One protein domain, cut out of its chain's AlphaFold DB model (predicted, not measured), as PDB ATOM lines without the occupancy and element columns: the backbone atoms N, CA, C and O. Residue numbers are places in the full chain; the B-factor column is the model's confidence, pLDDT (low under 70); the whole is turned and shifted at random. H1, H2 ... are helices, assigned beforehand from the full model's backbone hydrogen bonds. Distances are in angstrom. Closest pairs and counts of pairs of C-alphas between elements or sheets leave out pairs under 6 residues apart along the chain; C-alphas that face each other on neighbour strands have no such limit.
ATOM      1  N   LYS A 199      83.024   5.124  17.509       84.56
ATOM      2  CA  LYS A 199      82.339   6.420  17.699       84.56
ATOM      3  C   LYS A 199      80.830   6.356  18.010       84.56
ATOM      4  O   LYS A 199      80.228   7.372  18.353       84.56
ATOM      5  N   TYR A 200      80.200   5.187  17.902       85.00
ATOM      6  CA  TYR A 200      78.799   4.951  18.275       85.00
ATOM      7  C   TYR A 200      78.629   4.336  19.669       85.00
ATOM      8  O   TYR A 200      77.512   3.996  20.062       85.00
ATOM      9  N   CYS A 201      79.713   4.155  20.425       84.75
ATOM     10  CA  CYS A 201      79.645   3.581  21.760       84.75
ATOM     11  C   CYS A 201      78.854   4.468  22.721       84.75
ATOM     12  O   CYS A 201      79.206   5.623  22.947       84.75
ATOM     13  N   PHE A 202      77.817   3.890  23.330       83.56
ATOM     14  CA  PHE A 202      76.973   4.572  24.312       83.56
ATOM     15  C   PHE A 202      77.732   4.953  25.592       83.56
ATOM     16  O   PHE A 202      77.435   5.975  26.200       83.56
ATOM     17  N   GLU A 203      78.746   4.165  25.957       80.44
ATOM     18  CA  GLU A 203      79.564   4.386  27.153       80.44
ATOM     19  C   GLU A 203      80.624   5.489  26.965       80.44
ATOM     20  O   GLU A 203      81.154   5.989  27.955       80.44
ATOM     21  N   ASN A 204      80.915   5.924  25.727       82.25
ATOM     22  CA  ASN A 204      81.865   7.010  25.433       82.25
ATOM     23  C   ASN A 204      83.209   6.815  26.189       82.25
ATOM     24  O   ASN A 204      83.830   5.757  26.096       82.25
ATOM     25  N   VAL A 205      83.643   7.806  26.976       71.81
ATOM     26  CA  VAL A 205      84.876   7.821  27.767       71.81
ATOM     27  C   VAL A 205      84.850   6.816  28.915       71.81
ATOM     28  O   VAL A 205      85.900   6.526  29.477       71.81
ATOM     29  N   ASN A 206      83.676   6.275  29.246       74.94
ATOM     30  CA  ASN A 206      83.492   5.256  30.277       74.94
ATOM     31  C   ASN A 206      83.499   3.830  29.701       74.94
ATOM     32  O   ASN A 206      83.329   2.873  30.454       74.94
ATOM     33  N   CYS A 207      83.677   3.658  28.386       78.19
ATOM     34  CA  CYS A 207      83.752   2.332  27.782       78.19
ATOM     35  C   CYS A 207      84.969   1.554  28.309       78.19
ATOM     36  O   CYS A 207      86.089   2.059  28.311       78.19
ATOM     37  N   GLU A 208      84.773   0.290  28.692       76.06
ATOM     38  CA  GLU A 208      85.867  -0.576  29.159       76.06
ATOM     39  C   GLU A 208      86.796  -1.064  28.022       76.06
ATOM     40  O   GLU A 208      87.851  -1.645  28.292       76.06
ATOM     41  N   PHE A 209      86.420  -0.826  26.758       81.12
ATOM     42  CA  PHE A 209      87.159  -1.185  25.541       81.12
ATOM     43  C   PHE A 209      87.895   0.027  24.944       81.12
ATOM     44  O   PHE A 209      87.545   1.174  25.221       81.12
ATOM     45  N   SER A 210      88.907  -0.193  24.094       80.75
ATOM     46  CA  SER A 210      89.633   0.931  23.483       80.75
ATOM     47  C   SER A 210      88.861   1.609  22.359       80.75
ATOM     48  O   SER A 210      88.146   0.983  21.583       80.75
ATOM     49  N   HIS A 211      89.078   2.915  22.254       82.50
ATOM     50  CA  HIS A 211      88.569   3.776  21.195       82.50
ATOM     51  C   HIS A 211      89.731   4.400  20.429       82.50
ATOM     52  O   HIS A 211      90.747   4.762  21.041       82.50
ATOM     53  N   SER A 212      89.579   4.543  19.109       82.81
ATOM     54  CA  SER A 212      90.561   5.240  18.272       82.81
ATOM     55  C   SER A 212      90.640   6.725  18.659       82.81
ATOM     56  O   SER A 212      89.767   7.259  19.348       82.81
ATOM     57  N   GLN A 213      91.694   7.424  18.229       80.19
ATOM     58  CA  GLN A 213      91.774   8.870  18.460       80.19
ATOM     59  C   GLN A 213      90.641   9.618  17.738       80.19
ATOM     60  O   GLN A 213      90.126  10.600  18.263       80.19
ATOM     61  N   GLU A 214      90.215   9.115  16.580       82.31
ATOM     62  CA  GLU A 214      89.096   9.648  15.800       82.31
ATOM     63  C   GLU A 214      87.765   9.518  16.554       82.31
ATOM     64  O   GLU A 214      87.021  10.494  16.646       82.31
ATOM     65  N   ASP A 215      87.499   8.362  17.178       84.44
ATOM     66  CA  ASP A 215      86.315   8.151  18.021       84.44
ATOM     67  C   ASP A 215      86.277   9.150  19.186       84.44
ATOM     68  O   ASP A 215      85.245   9.751  19.475       84.44
ATOM     69  N   LYS A 216      87.425   9.356  19.845       83.69
ATOM     70  CA  LYS A 216      87.546  10.279  20.982       83.69
ATOM     71  C   LYS A 216      87.299  11.727  20.572       83.69
ATOM     72  O   LYS A 216      86.599  12.447  21.285       83.69
ATOM     73  N   THR A 217      87.845  12.146  19.431       83.38
ATOM     74  CA  THR A 217      87.585  13.474  18.863       83.38
ATOM     75  C   THR A 217      86.098  13.640  18.560       83.38
ATOM     76  O   THR A 217      85.498  14.637  18.958       83.38
ATOM     77  N   PHE A 218      85.465  12.624  17.970       83.88
ATOM     78  CA  PHE A 218      84.031  12.639  17.695       83.88
ATOM     79  C   PHE A 218      83.186  12.792  18.969       83.88
ATOM     80  O   PHE A 218      82.241  13.585  18.989       83.88
ATOM     81  N   PHE A 219      83.521  12.079  20.049       86.56
ATOM     82  CA  PHE A 219      82.823  12.219  21.332       86.56
ATOM     83  C   PHE A 219      82.920  13.639  21.899       86.56
ATOM     84  O   PHE A 219      81.923  14.171  22.393       86.56
ATOM     85  N   ALA A 220      84.102  14.257  21.807       82.00
ATOM     86  CA  ALA A 220      84.341  15.616  22.282       82.00
ATOM     87  C   ALA A 220      83.562  16.660  21.466       82.00
ATOM     88  O   ALA A 220      82.971  17.572  22.039       82.00
ATOM     89  N   GLU A 221      83.511  16.504  20.142       83.12
ATOM     90  CA  GLU A 221      82.808  17.427  19.241       83.12
ATOM     91  C   GLU A 221      81.281  17.317  19.338       83.12
ATOM     92  O   GLU A 221      80.570  18.306  19.171       83.12
ATOM     93  N   THR A 222      80.759  16.114  19.590       79.25
ATOM     94  CA  THR A 222      79.311  15.847  19.552       79.25
ATOM     95  C   THR A 222      78.645  15.809  20.926       79.25
ATOM     96  O   THR A 222      77.418  15.721  21.000       79.25
ATOM     97  N   GLY A 223      79.420  15.907  22.011       76.38
ATOM     98  CA  GLY A 223      78.906  15.892  23.381       76.38
ATOM     99  C   GLY A 223      78.358  14.533  23.832       76.38
ATOM    100  O   GLY A 223      77.603  14.476  24.801       76.38
ATOM    101  N   GLY A 224      78.700  13.440  23.140       74.38
ATOM    102  CA  GLY A 224      78.249  12.092  23.483       74.38
ATOM    103  C   GLY A 224      78.186  11.142  22.289       74.38
ATOM    104  O   GLY A 224      78.787  11.374  21.246       74.38
ATOM    105  N   CYS A 225      77.450  10.041  22.436       69.69
ATOM    106  CA  CYS A 225      77.235   9.090  21.348       69.69
ATOM    107  C   CYS A 225      76.109   9.560  20.412       69.69
ATOM    108  O   CYS A 225      75.055  10.014  20.871       69.69
ATOM    109  N   LYS A 226      76.258   9.362  19.096       69.38
ATOM    110  CA  LYS A 226      75.097   9.379  18.192       69.38
ATOM    111  C   LYS A 226      74.463   7.988  18.186       69.38
ATOM    112  O   LYS A 226      75.188   7.017  17.976       69.38
ATOM    113  N   PRO A 227      73.136   7.860  18.382       68.38
ATOM    114  CA  PRO A 227      72.480   6.573  18.236       68.38
ATOM    115  C   PRO A 227      72.666   6.104  16.797       68.38
ATOM    116  O   PRO A 227      72.231   6.768  15.849       68.38
ATOM    117  N   LEU A 228      73.338   4.970  16.650       76.00
ATOM    118  CA  LEU A 228      73.501   4.328  15.364       76.00
ATOM    119  C   LEU A 228      72.119   4.003  14.793       76.00
ATOM    120  O   LEU A 228      71.246   3.475  15.485       76.00
ATOM    121  N   ARG A 229      71.903   4.384  13.537       83.50
ATOM    122  CA  ARG A 229      70.685   4.051  12.801       83.50
ATOM    123  C   ARG A 229      71.033   2.979  11.787       83.50
ATOM    124  O   ARG A 229      72.141   2.955  11.272       83.50
ATOM    125  N   LYS A 230      70.048   2.148  11.469       87.69
ATOM    126  CA  LYS A 230      70.098   1.142  10.412       87.69
ATOM    127  C   LYS A 230      71.192   0.079  10.618       87.69
ATOM    128  O   LYS A 230      71.671  -0.487   9.648       87.69
ATOM    129  N   ASP A 231      71.559  -0.236  11.858       83.81
ATOM    130  CA  ASP A 231      72.491  -1.329  12.196       83.81
ATOM    131  C   ASP A 231      71.799  -2.666  12.457       83.81
ATOM    132  O   ASP A 231      72.411  -3.727  12.354       83.81
ATOM    133  N   LYS A 232      70.514  -2.607  12.808       86.81
ATOM    134  CA  LYS A 232      69.670  -3.762  13.108       86.81
ATOM    135  C   LYS A 232      68.503  -3.843  12.140       86.81
ATOM    136  O   LYS A 232      67.961  -2.814  11.723       86.81
ATOM    137  N   GLU A 233      68.101  -5.073  11.841       91.12
ATOM    138  CA  GLU A 233      66.963  -5.353  10.977       91.12
ATOM    139  C   GLU A 233      65.661  -4.899  11.643       91.12
ATOM    140  O   GLU A 233      65.438  -5.050  12.850       91.12
ATOM    141  N   CYS A 234      64.770  -4.315  10.849       94.44
ATOM    142  CA  CYS A 234      63.447  -3.965  11.311       94.44
ATOM    143  C   CYS A 234      62.619  -5.236  11.474       94.44
ATOM    144  O   CYS A 234      62.291  -5.891  10.492       94.44
ATOM    145  N   ARG A 235      62.130  -5.508  12.688       95.12
ATOM    146  CA  ARG A 235      61.222  -6.644  12.948       95.12
ATOM    147  C   ARG A 235      59.939  -6.663  12.100       95.12
ATOM    148  O   ARG A 235      59.226  -7.656  12.096       95.12
ATOM    149  N   PHE A 236      59.584  -5.533  11.486       93.38
ATOM    150  CA  PHE A 236      58.404  -5.395  10.635       93.38
ATOM    151  C   PHE A 236      58.733  -5.466   9.138       93.38
ATOM    152  O   PHE A 236      57.805  -5.390   8.335       93.38
ATOM    153  N   GLY A 237      60.017  -5.577   8.770       90.62
ATOM    154  CA  GLY A 237      60.488  -5.613   7.387       90.62
ATOM    155  C   GLY A 237      59.826  -4.545   6.516       90.62
ATOM    156  O   GLY A 237      59.567  -3.422   6.955       90.62
ATOM    157  N   GLU A 238      59.453  -4.921   5.298       89.56
ATOM    158  CA  GLU A 238      58.768  -4.041   4.342       89.56
ATOM    159  C   GLU A 238      57.396  -3.533   4.827       89.56
ATOM    160  O   GLU A 238      56.915  -2.491   4.384       89.56
ATOM    161  N   SER A 239      56.774  -4.216   5.795       94.12
ATOM    162  CA  SER A 239      55.489  -3.807   6.386       94.12
ATOM    163  C   SER A 239      55.627  -2.681   7.425       94.12
ATOM    164  O   SER A 239      54.643  -2.257   8.042       94.12
ATOM    165  N   CYS A 240      56.839  -2.172   7.654       95.31
ATOM    166  CA  CYS A 240      57.096  -1.099   8.601       95.31
ATOM    167  C   CYS A 240      56.442   0.228   8.176       95.31
ATOM    168  O   CYS A 240      56.838   0.880   7.210       95.31
ATOM    169  N   LYS A 241      55.509   0.732   8.995       94.94
ATOM    170  CA  LYS A 241      54.836   2.026   8.759       94.94
ATOM    171  C   LYS A 241      55.770   3.240   8.826       94.94
ATOM    172  O   LYS A 241      55.398   4.316   8.369       94.94
ATOM    173  N   ARG A 242      56.958   3.095   9.426       91.75
ATOM    174  CA  ARG A 242      57.932   4.190   9.572       91.75
ATOM    175  C   ARG A 242      58.798   4.393   8.325       91.75
ATOM    176  O   ARG A 242      59.354   5.482   8.204       91.75
ATOM    177  N   LYS A 243      58.892   3.397   7.427       87.75
ATOM    178  CA  LYS A 243      59.663   3.442   6.166       87.75
ATOM    179  C   LYS A 243      61.027   4.129   6.352       87.75
ATOM    180  O   LYS A 243      61.756   3.783   7.279       87.75
ATOM    181  N   ASP A 244      61.337   5.166   5.583       85.81
ATOM    182  CA  ASP A 244      62.623   5.883   5.602       85.81
ATOM    183  C   ASP A 244      62.974   6.497   6.969       85.81
ATOM    184  O   ASP A 244      64.142   6.692   7.300       85.81
ATOM    185  N   LYS A 245      61.973   6.758   7.821       89.69
ATOM    186  CA  LYS A 245      62.182   7.274   9.184       89.69
ATOM    187  C   LYS A 245      62.479   6.172  10.205       89.69
ATOM    188  O   LYS A 245      62.803   6.482  11.353       89.69
ATOM    189  N   CYS A 246      62.360   4.897   9.836       90.69
ATOM    190  CA  CYS A 246      62.663   3.779  10.722       90.69
ATOM    191  C   CYS A 246      64.153   3.794  11.106       90.69
ATOM    192  O   CYS A 246      65.000   3.896  10.221       90.69
ATOM    193  N   PRO A 247      64.512   3.679  12.396       88.88
ATOM    194  CA  PRO A 247      65.910   3.579  12.810       88.88
ATOM    195  C   PRO A 247      66.525   2.202  12.515       88.88
ATOM    196  O   PRO A 247      67.688   2.011  12.819       88.88
ATOM    197  N   PHE A 248      65.772   1.268  11.934       91.94
ATOM    198  CA  PHE A 248      66.200  -0.087  11.580       91.94
ATOM    199  C   PHE A 248      66.203  -0.259  10.056       91.94
ATOM    200  O   PHE A 248      65.417   0.414   9.375       91.94
ATOM    201  N   TYR A 249      67.078  -1.112   9.523       92.12
ATOM    202  CA  TYR A 249      67.137  -1.396   8.084       92.12
ATOM    203  C   TYR A 249      66.031  -2.377   7.679       92.12
ATOM    204  O   TYR A 249      65.689  -3.267   8.452       92.12
ATOM    205  N   HIS A 250      65.427  -2.199   6.501       92.94
ATOM    206  CA  HIS A 250      64.414  -3.137   5.974       92.94
ATOM    207  C   HIS A 250      64.968  -4.093   4.914       92.94
ATOM    208  O   HIS A 250      64.281  -5.025   4.516       92.94
ATOM    209  N   ASN A 251      66.190  -3.847   4.448       88.69
ATOM    210  CA  ASN A 251      66.931  -4.665   3.497       88.69
ATOM    211  C   ASN A 251      68.439  -4.425   3.697       88.69
ATOM    212  O   ASN A 251      68.832  -3.423   4.298       88.69
ATOM    213  N   GLU A 252      69.280  -5.317   3.173       85.31
ATOM    214  CA  GLU A 252      70.737  -5.243   3.375       85.31
ATOM    215  C   GLU A 252      71.364  -3.987   2.747       85.31
ATOM    216  O   GLU A 252      72.378  -3.493   3.228       85.31
ATOM    217  N   SER A 253      70.749  -3.405   1.711       85.25
ATOM    218  CA  SER A 253      71.226  -2.142   1.135       85.25
ATOM    219  C   SER A 253      71.027  -0.929   2.048       85.25
ATOM    220  O   SER A 253      71.747   0.053   1.912       85.25
ATOM    221  N   GLU A 254      70.078  -0.983   2.985       88.44
ATOM    222  CA  GLU A 254      69.866   0.066   3.987       88.44
ATOM    223  C   GLU A 254      70.797  -0.069   5.198       88.44
ATOM    224  O   GLU A 254      70.866   0.860   6.003       88.44
ATOM    225  N   ARG A 255      71.466  -1.216   5.368       87.62
ATOM    226  CA  ARG A 255      72.284  -1.510   6.543       87.62
ATOM    227  C   ARG A 255      73.522  -0.619   6.580       87.62
ATOM    228  O   ARG A 255      74.314  -0.642   5.644       87.62
ATOM    229  N   ILE A 256      73.712   0.124   7.672       84.75
ATOM    230  CA  ILE A 256      74.887   0.985   7.881       84.75
ATOM    231  C   ILE A 256      76.013   0.195   8.553       84.75
ATOM    232  O   ILE A 256      75.812  -0.460   9.579       84.75
ATOM    233  N   CYS A 257      77.216   0.295   7.986       79.75
ATOM    234  CA  CYS A 257      78.429  -0.276   8.550       79.75
ATOM    235  C   CYS A 257      78.909   0.512   9.775       79.75
ATOM    236  O   CYS A 257      79.140   1.717   9.698       79.75
ATOM    237  N   LEU A 258      79.171  -0.199  10.872       74.50
ATOM    238  CA  LEU A 258      79.743   0.349  12.109       74.50
ATOM    239  C   LEU A 258      81.133   0.981  11.942       74.50
ATOM    240  O   LEU A 258      81.539   1.779  12.780       74.50
ATOM    241  N   THR A 259      81.873   0.583  10.907       69.69
ATOM    242  CA  THR A 259      83.285   0.947  10.731       69.69
ATOM    243  C   THR A 259      83.474   2.126   9.777       69.69
ATOM    244  O   THR A 259      84.336   2.961  10.024       69.69
ATOM    245  N   CYS A 260      82.689   2.218   8.697       75.12
ATOM    246  CA  CYS A 260      82.887   3.227   7.644       75.12
ATOM    247  C   CYS A 260      81.682   4.145   7.380       75.12
ATOM    248  O   CYS A 260      81.762   4.981   6.482       75.12
ATOM    249  N   ASP A 261      80.572   3.990   8.107       75.56
ATOM    250  CA  ASP A 261      79.311   4.736   7.931       75.56
ATOM    251  C   ASP A 261      78.648   4.590   6.550       75.56
ATOM    252  O   ASP A 261      77.700   5.312   6.236       75.56
ATOM    253  N   GLN A 262      79.110   3.661   5.712       81.19
ATOM    254  CA  GLN A 262      78.507   3.414   4.405       81.19
ATOM    255  C   GLN A 262      77.361   2.406   4.512       81.19
ATOM    256  O   GLN A 262      77.402   1.480   5.327       81.19
ATOM    257  N   ALA A 263      76.330   2.611   3.690       80.00
ATOM    258  CA  ALA A 263      75.218   1.684   3.537       80.00
ATOM    259  C   ALA A 263      75.439   0.788   2.314       80.00
ATOM    260  O   ALA A 263      75.927   1.271   1.289       80.00
ATOM    261  N   GLY A 264      75.073  -0.491   2.393       73.81
ATOM    262  CA  GLY A 264      75.140  -1.378   1.232       73.81
ATOM    263  C   GLY A 264      75.418  -2.847   1.544       73.81
ATOM    264  O   GLY A 264      75.880  -3.211   2.625       73.81
ATOM    265  N   GLN A 265      75.180  -3.695   0.537       65.75
ATOM    266  CA  GLN A 265      75.561  -5.108   0.571       65.75
ATOM    267  C   GLN A 265      77.085  -5.252   0.695       65.75
ATOM    268  O   GLN A 265      77.832  -4.592  -0.020       65.75
ATOM    269  N   GLY A 266      77.542  -6.149   1.572       65.00
ATOM    270  CA  GLY A 266      78.972  -6.428   1.771       65.00
ATOM    271  C   GLY A 266      79.569  -5.837   3.052       65.00
ATOM    272  O   GLY A 266      80.723  -6.107   3.362       65.00
ATOM    273  N   HIS A 267      78.787  -5.109   3.849       65.31
ATOM    274  CA  HIS A 267      79.204  -4.604   5.158       65.31
ATOM    275  C   HIS A 267      78.580  -5.408   6.307       65.31
ATOM    276  O   HIS A 267      77.928  -4.844   7.187       65.31
ATOM    277  N   GLY A 268      78.773  -6.733   6.274       63.38
ATOM    278  CA  GLY A 268      78.301  -7.662   7.303       63.38
ATOM    279  C   GLY A 268      78.830  -7.346   8.710       63.38
ATOM    280  O   GLY A 268      79.491  -6.333   8.948       63.38
ATOM    281  N   ASP A 269      78.559  -8.232   9.673       65.88
ATOM    282  CA  ASP A 269      79.049  -8.049  11.046       65.88
ATOM    283  C   ASP A 269      80.573  -7.866  11.074       65.88
ATOM    284  O   ASP A 269      81.291  -8.449  10.257       65.88
ATOM    285  N   VAL A 270      81.076  -7.059  12.014       63.75
ATOM    286  CA  VAL A 270      82.521  -6.847  12.190       63.75
ATOM    287  C   VAL A 270      83.213  -8.205  12.335       63.75
ATOM    288  O   VAL A 270      82.883  -8.979  13.234       63.75
ATOM    289  N   GLY A 271      84.159  -8.495  11.436       63.84
ATOM    290  CA  GLY A 271      84.871  -9.778  11.372       63.84
ATOM    291  C   GLY A 271      84.247 -10.851  10.467       63.84
ATOM    292  O   GLY A 271      84.852 -11.906  10.301       63.84
ATOM    293  N   SER A 272      83.086 -10.601   9.851       67.62
ATOM    294  CA  SER A 272      82.515 -11.472   8.808       67.62
ATOM    295  C   SER A 272      83.378 -11.490   7.532       67.62
ATOM    296  O   SER A 272      84.105 -10.525   7.275       67.62
ATOM    297  N   PRO A 273      83.296 -12.539   6.689       72.31
ATOM    298  CA  PRO A 273      83.990 -12.582   5.397       72.31
ATOM    299  C   PRO A 273      83.635 -11.416   4.461       72.31
ATOM    300  O   PRO A 273      84.453 -10.986   3.651       72.31
ATOM    301  N   GLU A 274      82.412 -10.893   4.538       69.19
ATOM    302  CA  GLU A 274      81.959  -9.693   3.826       69.19
ATOM    303  C   GLU A 274      82.708  -8.456   4.330       69.19
ATOM    304  O   GLU A 274      83.318  -7.738   3.540       69.19
ATOM    305  N   TRP A 275      82.739  -8.266   5.653       71.12
ATOM    306  CA  TRP A 275      83.462  -7.166   6.288       71.12
ATOM    307  C   TRP A 275      84.960  -7.221   5.968       71.12
ATOM    308  O   TRP A 275      85.551  -6.209   5.611       71.12
ATOM    309  N   GLN A 276      85.571  -8.408   6.010       73.75
ATOM    310  CA  GLN A 276      86.974  -8.602   5.640       73.75
ATOM    311  C   GLN A 276      87.236  -8.346   4.152       73.75
ATOM    312  O   GLN A 276      88.310  -7.886   3.803       73.75
ATOM    313  N   ARG A 277      86.280  -8.588   3.252       76.50
ATOM    314  CA  ARG A 277      86.442  -8.206   1.839       76.50
ATOM    315  C   ARG A 277      86.355  -6.696   1.633       76.50
ATOM    316  O   ARG A 277      87.087  -6.164   0.808       76.50
ATOM    317  N   ALA A 278      85.479  -6.021   2.374       67.12
ATOM    318  CA  ALA A 278      85.303  -4.573   2.286       67.12
ATOM    319  C   ALA A 278      86.431  -3.780   2.977       67.12
ATOM    320  O   ALA A 278      86.732  -2.669   2.551       67.12
ATOM    321  N   HIS A 279      87.047  -4.348   4.022       69.25
ATOM    322  CA  HIS A 279      87.993  -3.646   4.906       69.25
ATOM    323  C   HIS A 279      89.359  -4.336   5.064       69.25
ATOM    324  O   HIS A 279      90.284  -3.752   5.613       69.25
ATOM    325  N   GLY A 280      89.519  -5.579   4.603       57.53
ATOM    326  CA  GLY A 280      90.712  -6.417   4.792       57.53
ATOM    327  C   GLY A 280      91.754  -6.266   3.689       57.53
ATOM    328  O   GLY A 280      92.227  -7.248   3.123       57.53
ATOM    329  N   SER A 281      92.121  -5.030   3.376       51.53
ATOM    330  CA  SER A 281      93.351  -4.731   2.640       51.53
ATOM    331  C   SER A 281      94.053  -3.571   3.334       51.53
ATOM    332  O   SER A 281      93.922  -2.414   2.941       51.53
TER     333      SER A 281
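AT A GLANCE: This is residues 199 to 281 of the 282 residues of the protein "C3H1-type domain-containing protein" of Cladophialophora immunda (UniProt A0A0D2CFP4). This is a model with little regular structure: two short helices, H1 and H2, apart from each other, joined by a long looping stretch that swings far out around residue 239 and folds back. H1, H2 and that far loop make the corners of a rough triangle. The printed part has 83 residues, of which two named helices, H1 then H2, hold 17; there is no named strand, and the class is all helix. It is only just loose, close to compact, with a radius of gyration of the C-alphas of 14.3 A and spans of 39 by 32 by 19 A.

HOW THE PARTS SIT: Residues 199 to 212 come before H1, residues 213 to 222. H2, residues 273 to 279, is apart from H1, with no C-alpha of the one within 8 A of the other. In both helices every O i to N i+4 pair is within hydrogen-bond range.

IN THESE COORDINATES: H1 begins at C-alpha 213, (91.774, 8.870, 18.460), and is 14.3 A long. H2, 9.8 A long, ends at C-alpha 279, (87.993, -3.646, 4.906).

THE WHOLE: The C-alphas farthest apart, of Gln 213 and Ser 239, are 40.3 A apart. The link from H1 to H2, 50 residues, is long. The printed part has no cut. Its mean pLDDT is 80.0, with 17 residues under 70, among them residues 265 to 272.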